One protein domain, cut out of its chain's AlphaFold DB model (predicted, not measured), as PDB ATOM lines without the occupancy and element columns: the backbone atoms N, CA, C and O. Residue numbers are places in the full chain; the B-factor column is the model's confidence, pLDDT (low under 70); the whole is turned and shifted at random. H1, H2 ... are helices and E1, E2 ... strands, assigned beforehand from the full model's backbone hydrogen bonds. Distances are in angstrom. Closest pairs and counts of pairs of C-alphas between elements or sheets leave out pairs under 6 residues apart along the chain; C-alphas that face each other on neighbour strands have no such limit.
ATOM      1  N   VAL A  15      -1.010  13.548  35.631       97.81
ATOM      2  CA  VAL A  15      -0.822  14.602  34.628       97.81
ATOM      3  C   VAL A  15       0.043  14.109  33.475       97.81
ATOM      4  O   VAL A  15       0.940  13.286  33.680       97.81
ATOM      5  N   SER A  16      -0.208  14.607  32.269       97.75
ATOM      6  CA  SER A  16       0.625  14.322  31.100       97.75
ATOM      7  C   SER A  16       0.518  15.408  30.033       97.75
ATOM      8  O   SER A  16      -0.571  15.922  29.791       97.75
ATOM      9  N   GLY A  17       1.628  15.689  29.346       97.00
ATOM     10  CA  GLY A  17       1.665  16.570  28.179       97.00
ATOM     11  C   GLY A  17       2.529  17.818  28.370       97.00
ATOM     12  O   GLY A  17       3.652  17.725  28.854       97.00
ATOM     13  N   ASP A  18       2.034  18.955  27.891       97.25
ATOM     14  CA  ASP A  18       2.676  20.271  27.908       97.25
ATOM     15  C   ASP A  18       2.488  20.928  29.287       97.25
ATOM     16  O   ASP A  18       1.359  21.199  29.697       97.25
ATOM     17  N   GLU A  19       3.587  21.171  30.008       95.69
ATOM     18  CA  GLU A  19       3.547  21.689  31.385       95.69
ATOM     19  C   GLU A  19       2.909  23.079  31.502       95.69
ATOM     20  O   GLU A  19       2.232  23.337  32.497       95.69
ATOM     21  N   ASP A  20       3.036  23.949  30.494       96.25
ATOM     22  CA  ASP A  20       2.410  25.276  30.538       96.25
ATOM     23  C   ASP A  20       0.883  25.139  30.459       96.25
ATOM     24  O   ASP A  20       0.143  25.801  31.190       96.25
ATOM     25  N   LEU A  21       0.389  24.243  29.594       97.75
ATOM     26  CA  LEU A  21      -1.045  23.954  29.509       97.75
ATOM     27  C   LEU A  21      -1.562  23.250  30.762       97.75
ATOM     28  O   LEU A  21      -2.667  23.556  31.209       97.75
ATOM     29  N   ILE A  22      -0.778  22.330  31.332       98.12
ATOM     30  CA  ILE A  22      -1.120  21.672  32.597       98.12
ATOM     31  C   ILE A  22      -1.259  22.727  33.691       98.12
ATOM     32  O   ILE A  22      -2.288  22.760  34.358       98.12
ATOM     33  N   GLN A  23      -0.285  23.626  33.842       96.94
ATOM     34  CA  GLN A  23      -0.342  24.675  34.854       96.94
ATOM     35  C   GLN A  23      -1.589  25.556  34.692       96.94
ATOM     36  O   GLN A  23      -2.301  25.788  35.669       96.94
ATOM     37  N   LEU A  24      -1.900  25.995  33.469       98.06
ATOM     38  CA  LEU A  24      -3.113  26.775  33.206       98.06
ATOM     39  C   LEU A  24      -4.388  25.992  33.553       98.06
ATOM     40  O   LEU A  24      -5.305  26.558  34.145       98.06
ATOM     41  N   ALA A  25      -4.445  24.695  33.239       98.31
ATOM     42  CA  ALA A  25      -5.574  23.847  33.612       98.31
ATOM     43  C   ALA A  25      -5.715  23.730  35.137       98.31
ATOM     44  O   ALA A  25      -6.809  23.888  35.669       98.31
ATOM     45  N   GLU A  26      -4.622  23.507  35.868       97.94
ATOM     46  CA  GLU A  26      -4.660  23.443  37.331       97.94
ATOM     47  C   GLU A  26      -5.090  24.769  37.970       97.94
ATOM     48  O   GLU A  26      -5.758  24.775  39.002       97.94
ATOM     49  N   GLU A  27      -4.691  25.904  37.396       97.75
ATOM     50  CA  GLU A  27      -5.143  27.218  37.847       97.75
ATOM     51  C   GLU A  27      -6.644  27.404  37.616       97.75
ATOM     52  O   GLU A  27      -7.341  27.838  38.529       97.75
ATOM     53  N   ALA A  28      -7.145  27.030  36.435       98.25
ATOM     54  CA  ALA A  28      -8.569  27.083  36.111       98.25
ATOM     55  C   ALA A  28      -9.402  26.223  37.074       98.25
ATOM     56  O   ALA A  28     -10.406  26.664  37.626       98.25
ATOM     57  N   LEU A  29      -8.952  24.993  37.325       98.25
ATOM     58  CA  LEU A  29      -9.666  24.034  38.168       98.25
ATOM     59  C   LEU A  29      -9.698  24.453  39.646       98.25
ATOM     60  O   LEU A  29     -10.607  24.055  40.370       98.25
ATOM     61  N   ARG A  30      -8.753  25.287  40.104       97.69
ATOM     62  CA  ARG A  30      -8.784  25.872  41.456       97.69
ATOM     63  C   ARG A  30      -9.778  27.028  41.608       97.69
ATOM     64  O   ARG A  30     -10.072  27.426  42.734       97.69
ATOM     65  N   GLU A  31     -10.307  27.564  40.509       96.62
ATOM     66  CA  GLU A  31     -11.329  28.621  40.525       96.62
ATOM     67  C   GLU A  31     -12.754  28.057  40.614       96.62
ATOM     68  O   GLU A  31     -13.694  28.791  40.921       96.62
ATOM     69  N   VAL A  32     -12.920  26.748  40.405       95.75
ATOM     70  CA  VAL A  32     -14.218  26.072  40.445       95.75
ATOM     71  C   VAL A  32     -14.416  25.400  41.797       95.75
ATOM     72  O   VAL A  32     -13.638  24.530  42.179       95.75
ATOM     73  N   TYR A  33     -15.475  25.785  42.511       93.38
ATOM     74  CA  TYR A  33     -15.810  25.280  43.845       93.38
ATOM     75  C   TYR A  33     -16.969  24.293  43.801       93.38
ATOM     76  O   TYR A  33     -17.931  24.486  43.054       93.38
ATOM     77  N   ASP A  34     -16.882  23.250  44.625       90.44
ATOM     78  CA  ASP A  34     -18.017  22.367  44.866       90.44
ATOM     79  C   ASP A  34     -19.089  23.130  45.694       90.44
ATOM     80  O   ASP A  34     -18.757  23.849  46.644       90.44
ATOM     81  N   PRO A  35     -20.376  23.077  45.300       85.94
ATOM     82  CA  PRO A  35     -21.446  23.835  45.946       85.94
ATOM     83  C   PRO A  35     -21.884  23.243  47.293       85.94
ATOM     84  O   PRO A  35     -22.548  23.935  48.065       85.94
ATOM     85  N   GLU A  36     -21.554  21.979  47.573       86.00
ATOM     86  CA  GLU A  36     -21.881  21.293  48.826       86.00
ATOM     87  C   GLU A  36     -20.716  21.370  49.820       86.00
ATOM     88  O   GLU A  36     -20.922  21.599  51.015       86.00
ATOM     89  N   ILE A  37     -19.489  21.221  49.321       87.88
ATOM     90  CA  ILE A  37     -18.250  21.309  50.087       87.88
ATOM     91  C   ILE A  37     -17.465  22.508  49.544       87.88
ATOM     92  O   ILE A  37     -16.915  22.395  48.456       87.88
ATOM     93  N   PRO A  38     -17.360  23.641  50.267       87.50
ATOM     94  CA  PRO A  38     -16.807  24.899  49.749       87.50
ATOM     95  C   PRO A  38     -15.268  24.880  49.635       87.50
ATOM     96  O   PRO A  38     -14.560  25.711  50.197       87.50
ATOM     97  N   VAL A  39     -14.750  23.911  48.885       94.44
ATOM     98  CA  VAL A  39     -13.359  23.695  48.494       94.44
ATOM     99  C   VAL A  39     -13.345  23.529  46.975       94.44
ATOM    100  O   VAL A  39     -14.301  23.028  46.379       94.44
ATOM    101  N   ASN A  40     -12.275  23.984  46.327       96.25
ATOM    102  CA  ASN A  40     -12.174  23.876  44.879       96.25
ATOM    103  C   ASN A  40     -12.035  22.415  44.417       96.25
ATOM    104  O   ASN A  40     -11.467  21.581  45.123       96.25
ATOM    105  N   VAL A  41     -12.538  22.109  43.220       96.31
ATOM    106  CA  VAL A  41     -12.612  20.733  42.695       96.31
ATOM    107  C   VAL A  41     -11.234  20.081  42.553       96.31
ATOM    108  O   VAL A  41     -11.106  18.862  42.675       96.31
ATOM    109  N   TYR A  42     -10.195  20.889  42.333       97.56
ATOM    110  CA  TYR A  42      -8.819  20.422  42.233       97.56
ATOM    111  C   TYR A  42      -8.286  19.960  43.595       97.56
ATOM    112  O   TYR A  42      -7.905  18.801  43.758       97.56
ATOM    113  N   ASP A  43      -8.315  20.835  44.597       97.19
ATOM    114  CA  ASP A  43      -7.763  20.571  45.923       97.19
ATOM    115  C   ASP A  43      -8.631  19.608  46.740       97.19
ATOM    116  O   ASP A  43      -8.090  18.915  47.606       97.19
ATOM    117  N   LEU A  44      -9.931  19.506  46.434       95.75
ATOM    118  CA  LEU A  44     -10.846  18.487  46.962       95.75
ATOM    119  C   LEU A  44     -10.559  17.084  46.391       95.75
ATOM    120  O   LEU A  44     -11.093  16.089  46.879       95.75
ATOM    121  N   GLY A  45      -9.689  16.979  45.382       96.19
ATOM    122  CA  GLY A  45      -9.283  15.701  44.800       96.19
ATOM    123  C   GLY A  45     -10.319  15.103  43.850       96.19
ATOM    124  O   GLY A  45     -10.353  13.887  43.685       96.19
ATOM    125  N   LEU A  46     -11.172  15.930  43.231       95.94
ATOM    126  CA  LEU A  46     -12.165  15.454  42.260       95.94
ATOM    127  C   LEU A  46     -11.578  15.253  40.859       95.94
ATOM    128  O   LEU A  46     -12.206  14.618  40.017       95.94
ATOM    129  N   ILE A  47     -10.383  15.783  40.595       98.00
ATOM    130  CA  ILE A  47      -9.705  15.666  39.302       98.00
ATOM    131  C   ILE A  47      -8.728  14.493  39.343       98.00
ATOM    132  O   ILE A  47      -7.761  14.495  40.103       98.00
ATOM    133  N   TYR A  48      -8.972  13.488  38.506       97.69
ATOM    134  CA  TYR A  48      -8.166  12.267  38.441       97.69
ATOM    135  C   TYR A  48      -7.095  12.337  37.355       97.69
ATOM    136  O   TYR A  48      -5.988  11.829  37.547       97.69
ATOM    137  N   VAL A  49      -7.411  12.945  36.208       98.50
ATOM    138  CA  VAL A  49      -6.477  13.071  35.081       98.50
ATOM    139  C   VAL A  49      -6.541  14.465  34.478       98.50
ATOM    140  O   VAL A  49      -7.631  14.977  34.233       98.50
ATOM    141  N   ILE A  50      -5.367  15.022  34.179       98.56
ATOM    142  CA  ILE A  50      -5.177  16.156  33.271       98.56
ATOM    143  C   ILE A  50      -4.213  15.707  32.162       98.56
ATOM    144  O   ILE A  50      -3.014  15.558  32.398       98.56
ATOM    145  N   ASP A  51      -4.722  15.486  30.952       98.56
ATOM    146  CA  ASP A  51      -3.901  15.332  29.740       98.56
ATOM    147  C   ASP A  51      -4.052  16.609  28.915       98.56
ATOM    148  O   ASP A  51      -5.111  16.863  28.348       98.56
ATOM    149  N   ALA A  52      -3.014  17.439  28.881       98.06
ATOM    150  CA  ALA A  52      -3.038  18.710  28.170       98.06
ATOM    151  C   ALA A  52      -1.860  18.772  27.205       98.06
ATOM    152  O   ALA A  52      -0.706  18.748  27.614       98.06
ATOM    153  N   ARG A  53      -2.127  18.846  25.904       97.44
ATOM    154  CA  ARG A  53      -1.100  18.776  24.856       97.44
ATOM    155  C   ARG A  53      -1.365  19.767  23.741       97.44
ATOM    156  O   ARG A  53      -2.449  20.330  23.635       97.44
ATOM    157  N   ARG A  54      -0.381  19.935  22.861       96.88
ATOM    158  CA  ARG A  54      -0.546  20.687  21.615       96.88
ATOM    159  C   ARG A  54      -0.636  19.736  20.431       96.88
ATOM    160  O   ARG A  54       0.243  18.902  20.235       96.88
ATOM    161  N   THR A  55      -1.675  19.885  19.620       93.19
ATOM    162  CA  THR A  55      -1.821  19.207  18.327       93.19
ATOM    163  C   THR A  55      -1.912  20.280  17.252       93.19
ATOM    164  O   THR A  55      -2.738  21.181  17.350       93.19
ATOM    165  N   ASP A  56      -1.009  20.238  16.271       92.31
ATOM    166  CA  ASP A  56      -0.922  21.235  15.192       92.31
ATOM    167  C   ASP A  56      -0.867  22.693  15.697       92.31
ATOM    168  O   ASP A  56      -1.446  23.611  15.119       92.31
ATOM    169  N   GLY A  57      -0.181  22.905  16.826       91.94
ATOM    170  CA  GLY A  57      -0.038  24.213  17.473       91.94
ATOM    171  C   GLY A  57      -1.236  24.661  18.317       91.94
ATOM    172  O   GLY A  57      -1.135  25.684  18.995       91.94
ATOM    173  N   LYS A  58      -2.338  23.903  18.341       95.62
ATOM    174  CA  LYS A  58      -3.534  24.199  19.141       95.62
ATOM    175  C   LYS A  58      -3.560  23.388  20.439       95.62
ATOM    176  O   LYS A  58      -3.144  22.228  20.420       95.62
ATOM    177  N   PRO A  59      -4.033  23.959  21.558       98.19
ATOM    178  CA  PRO A  59      -4.215  23.207  22.792       98.19
ATOM    179  C   PRO A  59      -5.338  22.174  22.639       98.19
ATOM    180  O   PRO A  59      -6.376  22.446  22.041       98.19
ATOM    181  N   LYS A  60      -5.114  20.989  23.204       98.31
ATOM    182  CA  LYS A  60      -6.091  19.916  23.365       98.31
ATOM    183  C   LYS A  60      -5.999  19.393  24.790       98.31
ATOM    184  O   LYS A  60      -4.914  19.001  25.218       98.31
ATOM    185  N   VAL A  61      -7.120  19.401  25.501       98.56
ATOM    186  CA  VAL A  61      -7.187  19.088  26.930       98.56
ATOM    187  C   VAL A  61      -8.219  17.994  27.160       98.56
ATOM    188  O   VAL A  61      -9.338  18.077  26.667       98.56
ATOM    189  N   LYS A  62      -7.837  16.973  27.921       98.62
ATOM    190  CA  LYS A  62      -8.726  15.944  28.444       98.62
ATOM    191  C   LYS A  62      -8.663  15.947  29.967       98.62
ATOM    192  O   LYS A  62      -7.581  15.845  30.548       98.62
ATOM    193  N   ILE A  63      -9.830  16.020  30.594       98.56
ATOM    194  CA  ILE A  63     -10.018  15.945  32.039       98.56
ATOM    195  C   ILE A  63     -10.815  14.685  32.358       98.56
ATOM    196  O   ILE A  63     -11.896  14.478  31.811       98.56
ATOM    197  N   LEU A  64     -10.298  13.855  33.265       98.31
ATOM    198  CA  LEU A  64     -11.092  12.820  33.929       98.31
ATOM    199  C   LEU A  64     -11.367  13.289  35.350       98.31
ATOM    200  O   LEU A  64     -10.421  13.546  36.099       98.31
ATOM    201  N   MET A  65     -12.637  13.380  35.724       96.06
ATOM    202  CA  MET A  65     -13.042  13.819  37.055       96.06
ATOM    203  C   MET A  65     -14.128  12.932  37.657       96.06
ATOM    204  O   MET A  65     -14.741  12.108  36.980       96.06
ATOM    205  N   THR A  66     -14.360  13.103  38.949       93.69
ATOM    206  CA  THR A  66     -15.455  12.487  39.693       93.69
ATOM    207  C   THR A  66     -16.288  13.562  40.391       93.69
ATOM    208  O   THR A  66     -16.075  14.759  40.193       93.69
ATOM    209  N   LEU A  67     -17.265  13.138  41.186       89.00
ATOM    210  CA  LEU A  67     -18.175  14.008  41.918       89.00
ATOM    211  C   LEU A  67     -18.326  13.502  43.352       89.00
ATOM    212  O   LEU A  67     -18.253  12.300  43.609       89.00
ATOM    213  N   THR A  68     -18.579  14.426  44.272       78.31
ATOM    214  CA  THR A  68     -18.798  14.155  45.700       78.31
ATOM    215  C   THR A  68     -20.087  13.367  45.963       78.31
ATOM    216  O   THR A  68     -20.145  12.591  46.917       78.31
ATOM    217  N   ALA A  69     -21.098  13.494  45.094       69.25
ATOM    218  CA  ALA A  69     -22.368  12.780  45.198       69.25
ATOM    219  C   ALA A  69     -22.928  12.339  43.832       69.25
ATOM    220  O   ALA A  69     -22.829  13.037  42.823       69.25
ATOM    221  N   ILE A  70     -23.577  11.170  43.815       63.84
ATOM    222  CA  ILE A  70     -24.278  10.623  42.645       63.84
ATOM    223  C   ILE A  70     -25.746  11.071  42.700       63.84
ATOM    224  O   ILE A  70     -26.470  10.697  43.619       63.84
ATOM    225  N   GLY A  71     -26.216  11.815  41.692       59.59
ATOM    226  CA  GLY A  71     -27.656  11.985  41.432       59.59
ATOM    227  C   GLY A  71     -28.316  13.303  41.862       59.59
ATOM    228  O   GLY A  71     -29.544  13.385  41.824       59.59
ATOM    229  N   CYS A  72     -27.565  14.347  42.225       53.97
ATOM    230  CA  CYS A  72     -28.143  15.667  42.517       53.97
ATOM    231  C   CYS A  72     -28.276  16.512  41.225       53.97
ATOM    232  O   CYS A  72     -27.308  16.584  40.467       53.97
ATOM    233  N   PRO A  73     -29.405  17.198  40.942       56.38
ATOM    234  CA  PRO A  73     -29.559  18.046  39.746       56.38
ATOM    235  C   PRO A  73     -28.549  19.207  39.665       56.38
ATOM    236  O   PRO A  73     -28.290  19.715  38.578       56.38
ATOM    237  N   VAL A  74     -27.943  19.590  40.794       60.25
ATOM    238  CA  VAL A  74     -26.914  20.644  40.901       60.25
ATOM    239  C   VAL A  74     -25.555  20.193  40.340       60.25
ATOM    240  O   VAL A  74     -24.745  21.007  39.908       60.25
ATOM    241  N   THR A  75     -25.325  18.884  40.253       60.38
ATOM    242  CA  THR A  75     -24.087  18.271  39.743       60.38
ATOM    243  C   THR A  75     -23.776  18.672  38.295       60.38
ATOM    244  O   THR A  75     -22.614  18.842  37.929       60.38
ATOM    245  N   GLY A  76     -24.809  18.882  37.466       66.44
ATOM    246  CA  GLY A  76     -24.636  19.344  36.085       66.44
ATOM    247  C   GLY A  76     -23.997  20.734  35.983       66.44
ATOM    248  O   GLY A  76     -23.381  21.049  34.970       66.44
ATOM    249  N   SER A  77     -24.091  21.550  37.037       79.44
ATOM    250  CA  SER A  77     -23.506  22.892  37.077       79.44
ATOM    251  C   SER A  77     -21.986  22.864  37.249       79.44
ATOM    252  O   SER A  77     -21.309  23.690  36.649       79.44
ATOM    253  N   ILE A  78     -21.434  21.896  37.993       88.75
ATOM    254  CA  ILE A  78     -19.980  21.792  38.211       88.75
ATOM    255  C   ILE A  78     -19.257  21.512  36.894       88.75
ATOM    256  O   ILE A  78     -18.250  22.152  36.610       88.75
ATOM    257  N   LEU A  79     -19.785  20.601  36.069       90.56
ATOM    258  CA  LEU A  79     -19.181  20.275  34.773       90.56
ATOM    259  C   LEU A  79     -19.132  21.500  33.858       90.56
ATOM    260  O   LEU A  79     -18.086  21.787  33.287       90.56
ATOM    261  N   ALA A  80     -20.226  22.264  33.802       92.31
ATOM    262  CA  ALA A  80     -20.277  23.506  33.040       92.31
ATOM    263  C   ALA A  80     -19.286  24.557  33.573       92.31
ATOM    264  O   ALA A  80     -18.658  25.264  32.790       92.31
ATOM    265  N   TYR A  81     -19.109  24.657  34.894       94.75
ATOM    266  CA  TYR A  81     -18.130  25.576  35.482       94.75
ATOM    267  C   TYR A  81     -16.684  25.150  35.216       94.75
ATOM    268  O   TYR A  81     -15.855  26.008  34.928       94.75
ATOM    269  N   VAL A  82     -16.384  23.848  35.263       96.75
ATOM    270  CA  VAL A  82     -15.072  23.300  34.880       96.75
ATOM    271  C   VAL A  82     -14.773  23.594  33.416       96.75
ATOM    272  O   VAL A  82     -13.694  24.096  33.105       96.75
ATOM    273  N   GLU A  83     -15.728  23.313  32.532       97.38
ATOM    274  CA  GLU A  83     -15.602  23.584  31.103       97.38
ATOM    275  C   GLU A  83     -15.318  25.066  30.847       97.38
ATOM    276  O   GLU A  83     -14.305  25.407  30.236       97.38
ATOM    277  N   GLN A  84     -16.153  25.948  31.402       97.88
ATOM    278  CA  GLN A  84     -16.013  27.390  31.231       97.88
ATOM    279  C   GLN A  84     -14.674  27.907  31.771       97.88
ATOM    280  O   GLN A  84     -13.984  28.652  31.080       97.88
ATOM    281  N   ALA A  85     -14.264  27.477  32.969       98.25
ATOM    282  CA  ALA A  85     -12.997  27.900  33.557       98.25
ATOM    283  C   ALA A  85     -11.799  27.499  32.682       98.25
ATOM    284  O   ALA A  85     -10.878  28.292  32.492       98.25
ATOM    285  N   LEU A  86     -11.805  26.288  32.111       98.50
ATOM    286  CA  LEU A  86     -10.733  25.821  31.227       98.50
ATOM    287  C   LEU A  86     -10.679  26.618  29.921       98.50
ATOM    288  O   LEU A  86      -9.589  27.003  29.491       98.50
ATOM    289  N   LEU A  87     -11.837  26.884  29.311       98.31
ATOM    290  CA  LEU A  87     -11.941  27.692  28.093       98.31
ATOM    291  C   LEU A  87     -11.465  29.134  28.321       98.31
ATOM    292  O   LEU A  87     -10.753  29.683  27.483       98.31
ATOM    293  N   ASP A  88     -11.800  29.723  29.471       98.31
ATOM    294  CA  ASP A  88     -11.407  31.093  29.812       98.31
ATOM    295  C   ASP A  88      -9.913  31.207  30.137       98.31
ATOM    296  O   ASP A  88      -9.262  32.199  29.794       98.31
ATOM    297  N   LYS A  89      -9.348  30.192  30.803       98.00
ATOM    298  CA  LYS A  89      -7.964  30.227  31.284       98.00
ATOM    299  C   LYS A  89      -6.939  29.850  30.220       98.00
ATOM    300  O   LYS A  89      -5.820  30.354  30.278       98.00
ATOM    301  N   ILE A  90      -7.278  28.958  29.283       97.94
ATOM    302  CA  ILE A  90      -6.323  28.372  28.331       97.94
ATOM    303  C   ILE A  90      -6.460  29.044  26.956       97.94
ATOM    304  O   ILE A  90      -7.386  28.737  26.202       97.94
ATOM    305  N   PRO A  91      -5.514  29.918  26.553       97.19
ATOM    306  CA  PRO A  91      -5.627  30.639  25.292       97.19
ATOM    307  C   PRO A  91      -5.653  29.700  24.081       97.19
ATOM    308  O   PRO A  91      -4.736  28.903  23.866       97.19
ATOM    309  N   GLY A  92      -6.686  29.847  23.253       96.81
ATOM    310  CA  GLY A  92      -6.866  29.063  22.030       96.81
ATOM    311  C   GLY A  92      -7.467  27.673  22.243       96.81
ATOM    312  O   GLY A  92      -7.571  26.933  21.266       96.81
ATOM    313  N   LEU A  93      -7.853  27.314  23.476       98.06
ATOM    314  CA  LEU A  93      -8.689  26.143  23.722       98.06
ATOM    315  C   LEU A  93     -10.115  26.428  23.249       98.06
ATOM    316  O   LEU A  93     -10.636  27.528  23.406       98.06
ATOM    317  N   SER A  94     -10.722  25.428  22.630       97.31
ATOM    318  CA  SER A  94     -12.092  25.457  22.130       97.31
ATOM    319  C   SER A  94     -12.826  24.210  22.608       97.31
ATOM    320  O   SER A  94     -12.183  23.201  22.901       97.31
ATOM    321  N   GLU A  95     -14.159  24.259  22.638       96.75
ATOM    322  CA  GLU A  95     -15.017  23.128  23.037       96.75
ATOM    323  C   GLU A  95     -14.682  21.845  22.251       96.75
ATOM    324  O   GLU A  95     -14.566  20.768  22.818       96.75
ATOM    325  N   GLU A  96     -14.401  21.957  20.948       96.62
ATOM    326  CA  GLU A  96     -13.996  20.829  20.084       96.62
ATOM    327  C   GLU A  96     -12.669  20.151  20.494       96.62
ATOM    328  O   GLU A  96     -12.404  19.013  20.100       96.62
ATOM    329  N   ASN A  97     -11.822  20.847  21.255       97.25
ATOM    330  CA  ASN A  97     -10.523  20.366  21.723       97.25
ATOM    331  C   ASN A  97     -10.491  20.137  23.243       97.25
ATOM    332  O   ASN A  97      -9.422  19.834  23.781       97.25
ATOM    333  N   LEU A  98     -11.635  20.263  23.917       98.38
ATOM    334  CA  LEU A  98     -11.802  20.005  25.338       98.38
ATOM    335  C   LEU A  98     -12.691  18.772  25.534       98.38
ATOM    336  O   LEU A  98     -13.817  18.707  25.058       98.38
ATOM    337  N   GLU A  99     -12.172  17.781  26.246       98.25
ATOM    338  CA  GLU A  99     -12.886  16.552  26.579       98.25
ATOM    339  C   GLU A  99     -12.977  16.429  28.101       98.25
ATOM    340  O   GLU A  99     -11.953  16.383  28.781       98.25
ATOM    341  N   ILE A 100     -14.192  16.378  28.646       97.38
ATOM    342  CA  ILE A 100     -14.426  16.179  30.080       97.38
ATOM    343  C   ILE A 100     -15.199  14.876  30.259       97.38
ATOM    344  O   ILE A 100     -16.331  14.739  29.795       97.38
ATOM    345  N   GLU A 101     -14.586  13.918  30.946       96.19
ATOM    346  CA  GLU A 101     -15.190  12.635  31.292       96.19
ATOM    347  C   GLU A 101     -15.438  12.549  32.799       96.19
ATOM    348  O   GLU A 101     -14.596  12.936  33.614       96.19
ATOM    349  N   VAL A 102     -16.586  11.980  33.167       93.94
ATOM    350  CA  VAL A 102     -16.943  11.707  34.561       93.94
ATOM    351  C   VAL A 102     -16.843  10.212  34.832       93.94
ATOM    352  O   VAL A 102     -17.452   9.407  34.128       93.94
ATOM    353  N   THR A 103     -16.112   9.846  35.882       92.69
ATOM    354  CA  THR A 103     -16.024   8.477  36.401       92.69
ATOM    355  C   THR A 103     -16.396   8.429  37.880       92.69
ATOM    356  O   THR A 103     -16.225   9.396  38.620       92.69
ATOM    357  N   PHE A 104     -16.874   7.271  38.324       91.75
ATOM    358  CA  PHE A 104     -17.067   6.939  39.740       91.75
ATOM    359  C   PHE A 104     -16.170   5.774  40.179       91.75
ATOM    360  O   PHE A 104     -16.356   5.221  41.261       91.75
ATOM    361  N   ASP A 105     -15.216   5.394  39.325       90.44
ATOM    362  CA  ASP A 105     -14.207   4.375  39.588       90.44
ATOM    363  C   ASP A 105     -12.794   4.970  39.392       90.44
ATOM    364  O   ASP A 105     -12.484   5.440  38.286       90.44
ATOM    365  N   PRO A 106     -11.943   4.990  40.439       92.38
ATOM    366  CA  PRO A 106     -12.279   4.644  41.826       92.38
ATOM    367  C   PRO A 106     -13.304   5.624  42.433       92.38
ATOM    368  O   PRO A 106     -13.374   6.777  41.995       92.38
ATOM    369  N   PRO A 107     -14.090   5.208  43.445       91.62
ATOM    370  CA  PRO A 107     -14.963   6.129  44.165       91.62
ATOM    371  C   PRO A 107     -14.125   7.157  44.927       91.62
ATOM    372  O   PRO A 107     -13.059   6.822  45.445       91.62
ATOM    373  N   TRP A 108     -14.619   8.391  45.017       92.81
ATOM    374  CA  TRP A 108     -13.933   9.436  45.770       92.81
ATOM    375  C   TRP A 108     -13.874   9.109  47.267       92.81
ATOM    376  O   TRP A 108     -14.844   8.616  47.853       92.81
ATOM    377  N   SER A 109     -12.753   9.444  47.901       92.06
ATOM    378  CA  SER A 109     -12.573   9.354  49.348       92.06
ATOM    379  C   SER A 109     -11.733  10.518  49.892       92.06
ATOM    380  O   SER A 109     -10.920  11.085  49.164       92.06
ATOM    381  N   PRO A 110     -11.887  10.888  51.182       93.50
ATOM    382  CA  PRO A 110     -11.159  12.011  51.782       93.50
ATOM    383  C   PRO A 110      -9.629  11.940  51.691       93.50
ATOM    384  O   PRO A 110      -8.965  12.967  51.752       93.50
ATOM    385  N   ASP A 111      -9.031  10.760  51.537       93.88
ATOM    386  CA  ASP A 111      -7.586  10.621  51.321       93.88
ATOM    387  C   ASP A 111      -7.106  11.136  49.955       93.88
ATOM    388  O   ASP A 111      -5.902  11.330  49.781       93.88
ATOM    389  N   MET A 112      -8.025  11.405  49.022       95.19
ATOM    390  CA  MET A 112      -7.732  12.026  47.731       95.19
ATOM    391  C   MET A 112      -7.538  13.543  47.808       95.19
ATOM    392  O   MET A 112      -7.007  14.141  46.870       95.19
ATOM    393  N   VAL A 113      -7.940  14.163  48.918       95.25
ATOM    394  CA  VAL A 113      -7.827  15.606  49.137       95.25
ATOM    395  C   VAL A 113      -6.349  16.008  49.208       95.25
ATOM    396  O   VAL A 113      -5.521  15.343  49.839       95.25
ATOM    397  N   SER A 114      -6.006  17.116  48.552       96.38
ATOM    398  CA  SER A 114      -4.668  17.711  48.617       96.38
ATOM    399  C   SER A 114      -4.335  18.244  50.020       96.38
ATOM    400  O   SER A 114      -5.201  18.383  50.880       96.38
ATOM    401  N   GLU A 115      -3.077  18.617  50.256       95.00
ATOM    402  CA  GLU A 115      -2.675  19.278  51.508       95.00
ATOM    403  C   GLU A 115      -3.431  20.604  51.720       95.00
ATOM    404  O   GLU A 115      -3.969  20.839  52.799       95.00
ATOM    405  N   ALA A 116      -3.561  21.422  50.670       95.25
ATOM    406  CA  ALA A 116      -4.295  22.686  50.727       95.25
ATOM    407  C   ALA A 116      -5.796  22.474  50.984       95.25
ATOM    408  O   ALA A 116      -6.387  23.147  51.827       95.25
ATOM    409  N   GLY A 117      -6.404  21.498  50.305       95.88
ATOM    410  CA  GLY A 117      -7.805  21.137  50.517       95.88
ATOM    411  C   GLY A 117      -8.055  20.597  51.924       95.88
ATOM    412  O   GLY A 117      -9.062  20.929  52.544       95.88
ATOM    413  N   ARG A 118      -7.121  19.814  52.473       95.31
ATOM    414  CA  ARG A 118      -7.211  19.269  53.831       95.31
ATOM    415  C   ARG A 118      -7.190  20.373  54.882       95.31
ATOM    416  O   ARG A 118      -8.010  20.332  55.796       95.31
ATOM    417  N   GLU A 119      -6.309  21.362  54.738       95.75
ATOM    418  CA  GLU A 119      -6.298  22.528  55.628       95.75
ATOM    419  C   GLU A 119      -7.599  23.335  55.508       95.75
ATOM    420  O   GLU A 119      -8.202  23.656  56.530       95.75
ATOM    421  N   ALA A 120      -8.116  23.553  54.293       95.06
ATOM    422  CA  ALA A 120      -9.400  24.235  54.097       95.06
ATOM    423  C   ALA A 120     -10.575  23.498  54.776       95.06
ATOM    424  O   ALA A 120     -11.388  24.113  55.468       95.06
ATOM    425  N   LEU A 121     -10.653  22.168  54.642       95.12
ATOM    426  CA  LEU A 121     -11.674  21.359  55.320       95.12
ATOM    427  C   LEU A 121     -11.523  21.404  56.844       95.12
ATOM    428  O   LEU A 121     -12.519  21.432  57.566       95.12
ATOM    429  N   LYS A 122     -10.288  21.420  57.346       95.50
ATOM    430  CA  LYS A 122     -10.005  21.492  58.779       95.50
ATOM    431  C   LYS A 122     -10.399  22.835  59.377       95.50
ATOM    432  O   LYS A 122     -10.956  22.858  60.472       95.50
ATOM    433  N   GLU A 123     -10.165  23.930  58.661       94.81
ATOM    434  CA  GLU A 123     -10.665  25.253  59.042       94.81
ATOM    435  C   GLU A 123     -12.198  25.295  59.047       94.81
ATOM    436  O   GLU A 123     -12.795  25.852  59.969       94.81
ATOM    437  N   LEU A 124     -12.839  24.656  58.063       93.44
ATOM    438  CA  LEU A 124     -14.295  24.628  57.931       93.44
ATOM    439  C   LEU A 124     -14.988  23.804  59.028       93.44
ATOM    440  O   LEU A 124     -15.981  24.251  59.605       93.44
ATOM    441  N   TYR A 125     -14.495  22.597  59.304       93.50
ATOM    442  CA  TYR A 125     -15.150  21.647  60.208       93.50
ATOM    443  C   TYR A 125     -14.550  21.616  61.619       93.50
ATOM    444  O   TYR A 125     -15.141  21.030  62.526       93.50
ATOM    445  N   GLY A 126     -13.389  22.240  61.829       96.19
ATOM    446  CA  GLY A 126     -12.694  22.285  63.116       96.19
ATOM    447  C   GLY A 126     -11.924  21.010  63.478       96.19
ATOM    448  O   GLY A 126     -11.403  20.907  64.589       96.19
ATOM    449  N   TYR A 127     -11.838  20.034  62.571       94.25
ATOM    450  CA  TYR A 127     -11.070  18.800  62.750       94.25
ATOM    451  C   TYR A 127     -10.533  18.279  61.416       94.25
ATOM    452  O   TYR A 127     -10.973  18.679  60.340       94.25
ATOM    453  N   ASP A 128      -9.566  17.370  61.487       95.94
ATOM    454  CA  ASP A 128      -8.923  16.809  60.308       95.94
ATOM    455  C   ASP A 128      -9.756  15.675  59.688       95.94
ATOM    456  O   ASP A 128      -9.704  14.527  60.129       95.94
ATOM    457  N   VAL A 129     -10.540  16.009  58.660       93.25
ATOM    458  CA  VAL A 129     -11.447  15.065  57.978       93.25
ATOM    459  C   VAL A 129     -10.699  13.854  57.413       93.25
ATOM    460  O   VAL A 129     -11.218  12.736  57.440       93.25
ATOM    461  N   VAL A 130      -9.474  14.054  56.922       93.12
ATOM    462  CA  VAL A 130      -8.676  12.990  56.303       93.12
ATOM    463  C   VAL A 130      -8.160  12.021  57.363       93.12
ATOM    464  O   VAL A 130      -8.237  10.805  57.172       93.12
ATOM    465  N   ASP A 131      -7.667  12.530  58.493       95.00
ATOM    466  CA  ASP A 131      -7.201  11.679  59.592       95.00
ATOM    467  C   ASP A 131      -8.345  10.914  60.257       95.00
ATOM    468  O   ASP A 131      -8.206   9.716  60.506       95.00
ATOM    469  N   GLU A 132      -9.482  11.565  60.515       94.38
ATOM    470  CA  GLU A 132     -10.651  10.897  61.102       94.38
ATOM    471  C   GLU A 132     -11.198   9.802  60.177       94.38
ATOM    472  O   GLU A 132     -11.533   8.705  60.633       94.38
ATOM    473  N   TRP A 133     -11.205  10.041  58.861       92.75
ATOM    474  CA  TRP A 133     -11.564   9.010  57.890       92.75
ATOM    475  C   TRP A 133     -10.602   7.814  57.939       92.75
ATOM    476  O   TRP A 133     -11.054   6.669  58.010       92.75
ATOM    477  N   LYS A 134      -9.284   8.058  57.971       92.56
ATOM    478  CA  LYS A 134      -8.267   6.992  58.048       92.56
ATOM    479  C   LYS A 134      -8.392   6.159  59.323       92.56
ATOM    480  O   LYS A 134      -8.282   4.935  59.250       92.56
ATOM    481  N   LYS A 135      -8.645   6.798  60.473       93.81
ATOM    482  CA  LYS A 135      -8.874   6.101  61.751       93.81
ATOM    483  C   LYS A 135     -10.071   5.160  61.652       93.81
ATOM    484  O   LYS A 135      -9.911   3.964  61.882       93.81
ATOM    485  N   ARG A 136     -11.218   5.667  61.188       90.62
ATOM    486  CA  ARG A 136     -12.448   4.875  61.038       90.62
ATOM    487  C   ARG A 136     -12.271   3.678  60.102       90.62
ATOM    488  O   ARG A 136     -12.736   2.585  60.403       90.62
ATOM    489  N   ILE A 137     -11.589   3.865  58.969       89.38
ATOM    490  CA  ILE A 137     -11.318   2.767  58.027       89.38
ATOM    491  C   ILE A 137     -10.371   1.726  58.642       89.38
ATOM    492  O   ILE A 137     -10.594   0.526  58.479       89.38
ATOM    493  N   SER A 138      -9.341   2.160  59.377       85.19
ATOM    494  CA  SER A 138      -8.420   1.257  60.077       85.19
ATOM    495  C   SER A 138      -9.128   0.424  61.150       85.19
ATOM    496  O   SER A 138      -8.879  -0.776  61.248       85.19
ATOM    497  N   GLU A 139     -10.008   1.035  61.943       83.25
ATOM    498  CA  GLU A 139     -10.807   0.354  62.971       83.25
ATOM    499  C   GLU A 139     -11.737  -0.691  62.341       83.25
ATOM    500  O   GLU A 139     -11.698  -1.862  62.716       83.25
ATOM    501  N   GLN A 140     -12.469  -0.312  61.289       79.12
ATOM    502  CA  GLN A 140     -13.344  -1.223  60.544       79.12
ATOM    503  C   GLN A 140     -12.574  -2.424  59.960       79.12
ATOM    504  O   GLN A 140     -13.069  -3.557  59.947       79.12
ATOM    505  N   TYR A 141     -11.345  -2.209  59.478       74.56
ATOM    506  CA  TYR A 141     -10.498  -3.291  58.968       74.56
ATOM    507  C   TYR A 141     -10.032  -4.248  60.080       74.56
ATOM    508  O   TYR A 141      -9.988  -5.464  59.882       74.56
ATOM    509  N   GLN A 142      -9.711  -3.727  61.269       68.69
ATOM    510  CA  GLN A 142      -9.325  -4.545  62.424       68.69
ATOM    511  C   GLN A 142     -10.502  -5.376  62.952       68.69
ATOM    512  O   GLN A 142     -10.340  -6.568  63.217       68.69
ATOM    513  N   GLU A 143     -11.698  -4.790  63.021       65.81
ATOM    514  CA  GLU A 143     -12.923  -5.482  63.430       65.81
ATOM    515  C   GLU A 143     -13.278  -6.622  62.464       65.81
ATOM    516  O   GLU A 143     -13.465  -7.763  62.893       65.81
ATOM    517  N   THR A 144     -13.269  -6.356  61.154       61.12
ATOM    518  CA  THR A 144     -13.548  -7.377  60.125       61.12
ATOM    519  C   THR A 144     -12.494  -8.488  60.077       61.12
ATOM    520  O   THR A 144     -12.842  -9.643  59.835       61.12
ATOM    521  N   SER A 145     -11.230  -8.185  60.390       60.03
ATOM    522  CA  SER A 145     -10.154  -9.184  60.499       60.03
ATOM    523  C   SER A 145     -10.264 -10.058  61.757       60.03
ATOM    524  O   SER A 145      -9.766 -11.184  61.773       60.03
ATOM    525  N   SER A 146     -10.927  -9.570  62.809       58.78
ATOM    526  CA  SER A 146     -11.118 -10.290  64.077       58.78
ATOM    527  C   SER A 146     -12.408 -11.129  64.149       58.78
ATOM    528  O   SER A 146     -12.512 -12.012  64.997       58.78
ATOM    529  N   GLY A 147     -13.367 -10.918  63.236       53.50
ATOM    530  CA  GLY A 147     -14.662 -11.624  63.187       53.50
ATOM    531  C   GLY A 147     -14.671 -12.970  62.444       53.50
ATOM    532  O   GLY A 147     -15.728 -13.568  62.263       53.50
ATOM    533  N   GLY A 148     -13.513 -13.457  61.991       50.81
ATOM    534  CA  GLY A 148     -13.372 -14.667  61.177       50.81
ATOM    535  C   GLY A 148     -13.170 -15.972  61.954       50.81
ATOM    536  O   GLY A 148     -12.338 -16.770  61.536       50.81
TER     537      GLY A 148
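This is residues 15 to 148 of the 153 residues of the protein "DUF59 domain-containing protein" of Acidilobus sp (UniProt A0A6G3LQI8). A four-stranded sheet has H1 and H2 over one face and no named helix over the other; beyond the end where E3 and E4 finish, H3 and H4 make a corner, and residues 135 to 148, of which 135 to 146 belong to H4, stick out as an arm. The printed part has 134 residues, with four named helices and four named strands in the order E1 H1 E2 E3 H2 E4 H3 H4. The sheet, order E1 E2 E3 E4, is mixed, and the class is mixed, helices and strands. The whole is only just loose, close to compact, with a radius of gyration of the C-alphas of 17.1 A and spans of 59 by 32 by 30 A.

Start at E1, residues 15 to 17, parallel to E2, residues 47 to 55, with N 16 and O 50 3.0 A apart. E2 forms an antiparallel hairpin with E3, residues 58 to 65; find N 51 and O 62 at 2.9 A. E4, residues 98 to 102, is parallel to E3, with N 63 and O 99 2.8 A apart. H1, residues 19 to 29, and H2, residues 75 to 89, are on the same face, making two layers, helices on a sheet; their heights over the sheet are 8.7 A and 10.2 A. They touch, closest at the C-alphas of Ala 28 and Ala 85, 5.2 A. Two strand-helix-strand units, parallel neighbour strands with a helix between, are E1, H1, E2 with a left-handed crossover and E3, H2, E4 with a right-handed one. H3, residues 115 to 125, is not on the sheet; it touches H4, residues 129 to 146, about perpendicular at 89 degrees, closest at the C-alphas of Lys 122 and Val 129, 6.6 A, and H4 does this with residues 129 to 130 alone. Every O i to N i+4 pair is within hydrogen-bond range in H1, H3 and H4, and 9 of 11 in H2.

Find C-alpha 15 at (-0.822, 14.602, 34.628), where E1 begins. E2 spans 22.7 A, E3 22.8 A and H2 21.8 A; H4 runs 26.1 A to C-alpha 146 at (-11.118, -10.290, 64.077).

The C-alphas of Gly 57 and Gly 148, the two farthest apart, are 60.0 A apart. The printed part has no cut; the links H1 to E2 and E4 to H3 are long. Look for pLDDT under 70 at residues 69 to 76 and 142 to 148.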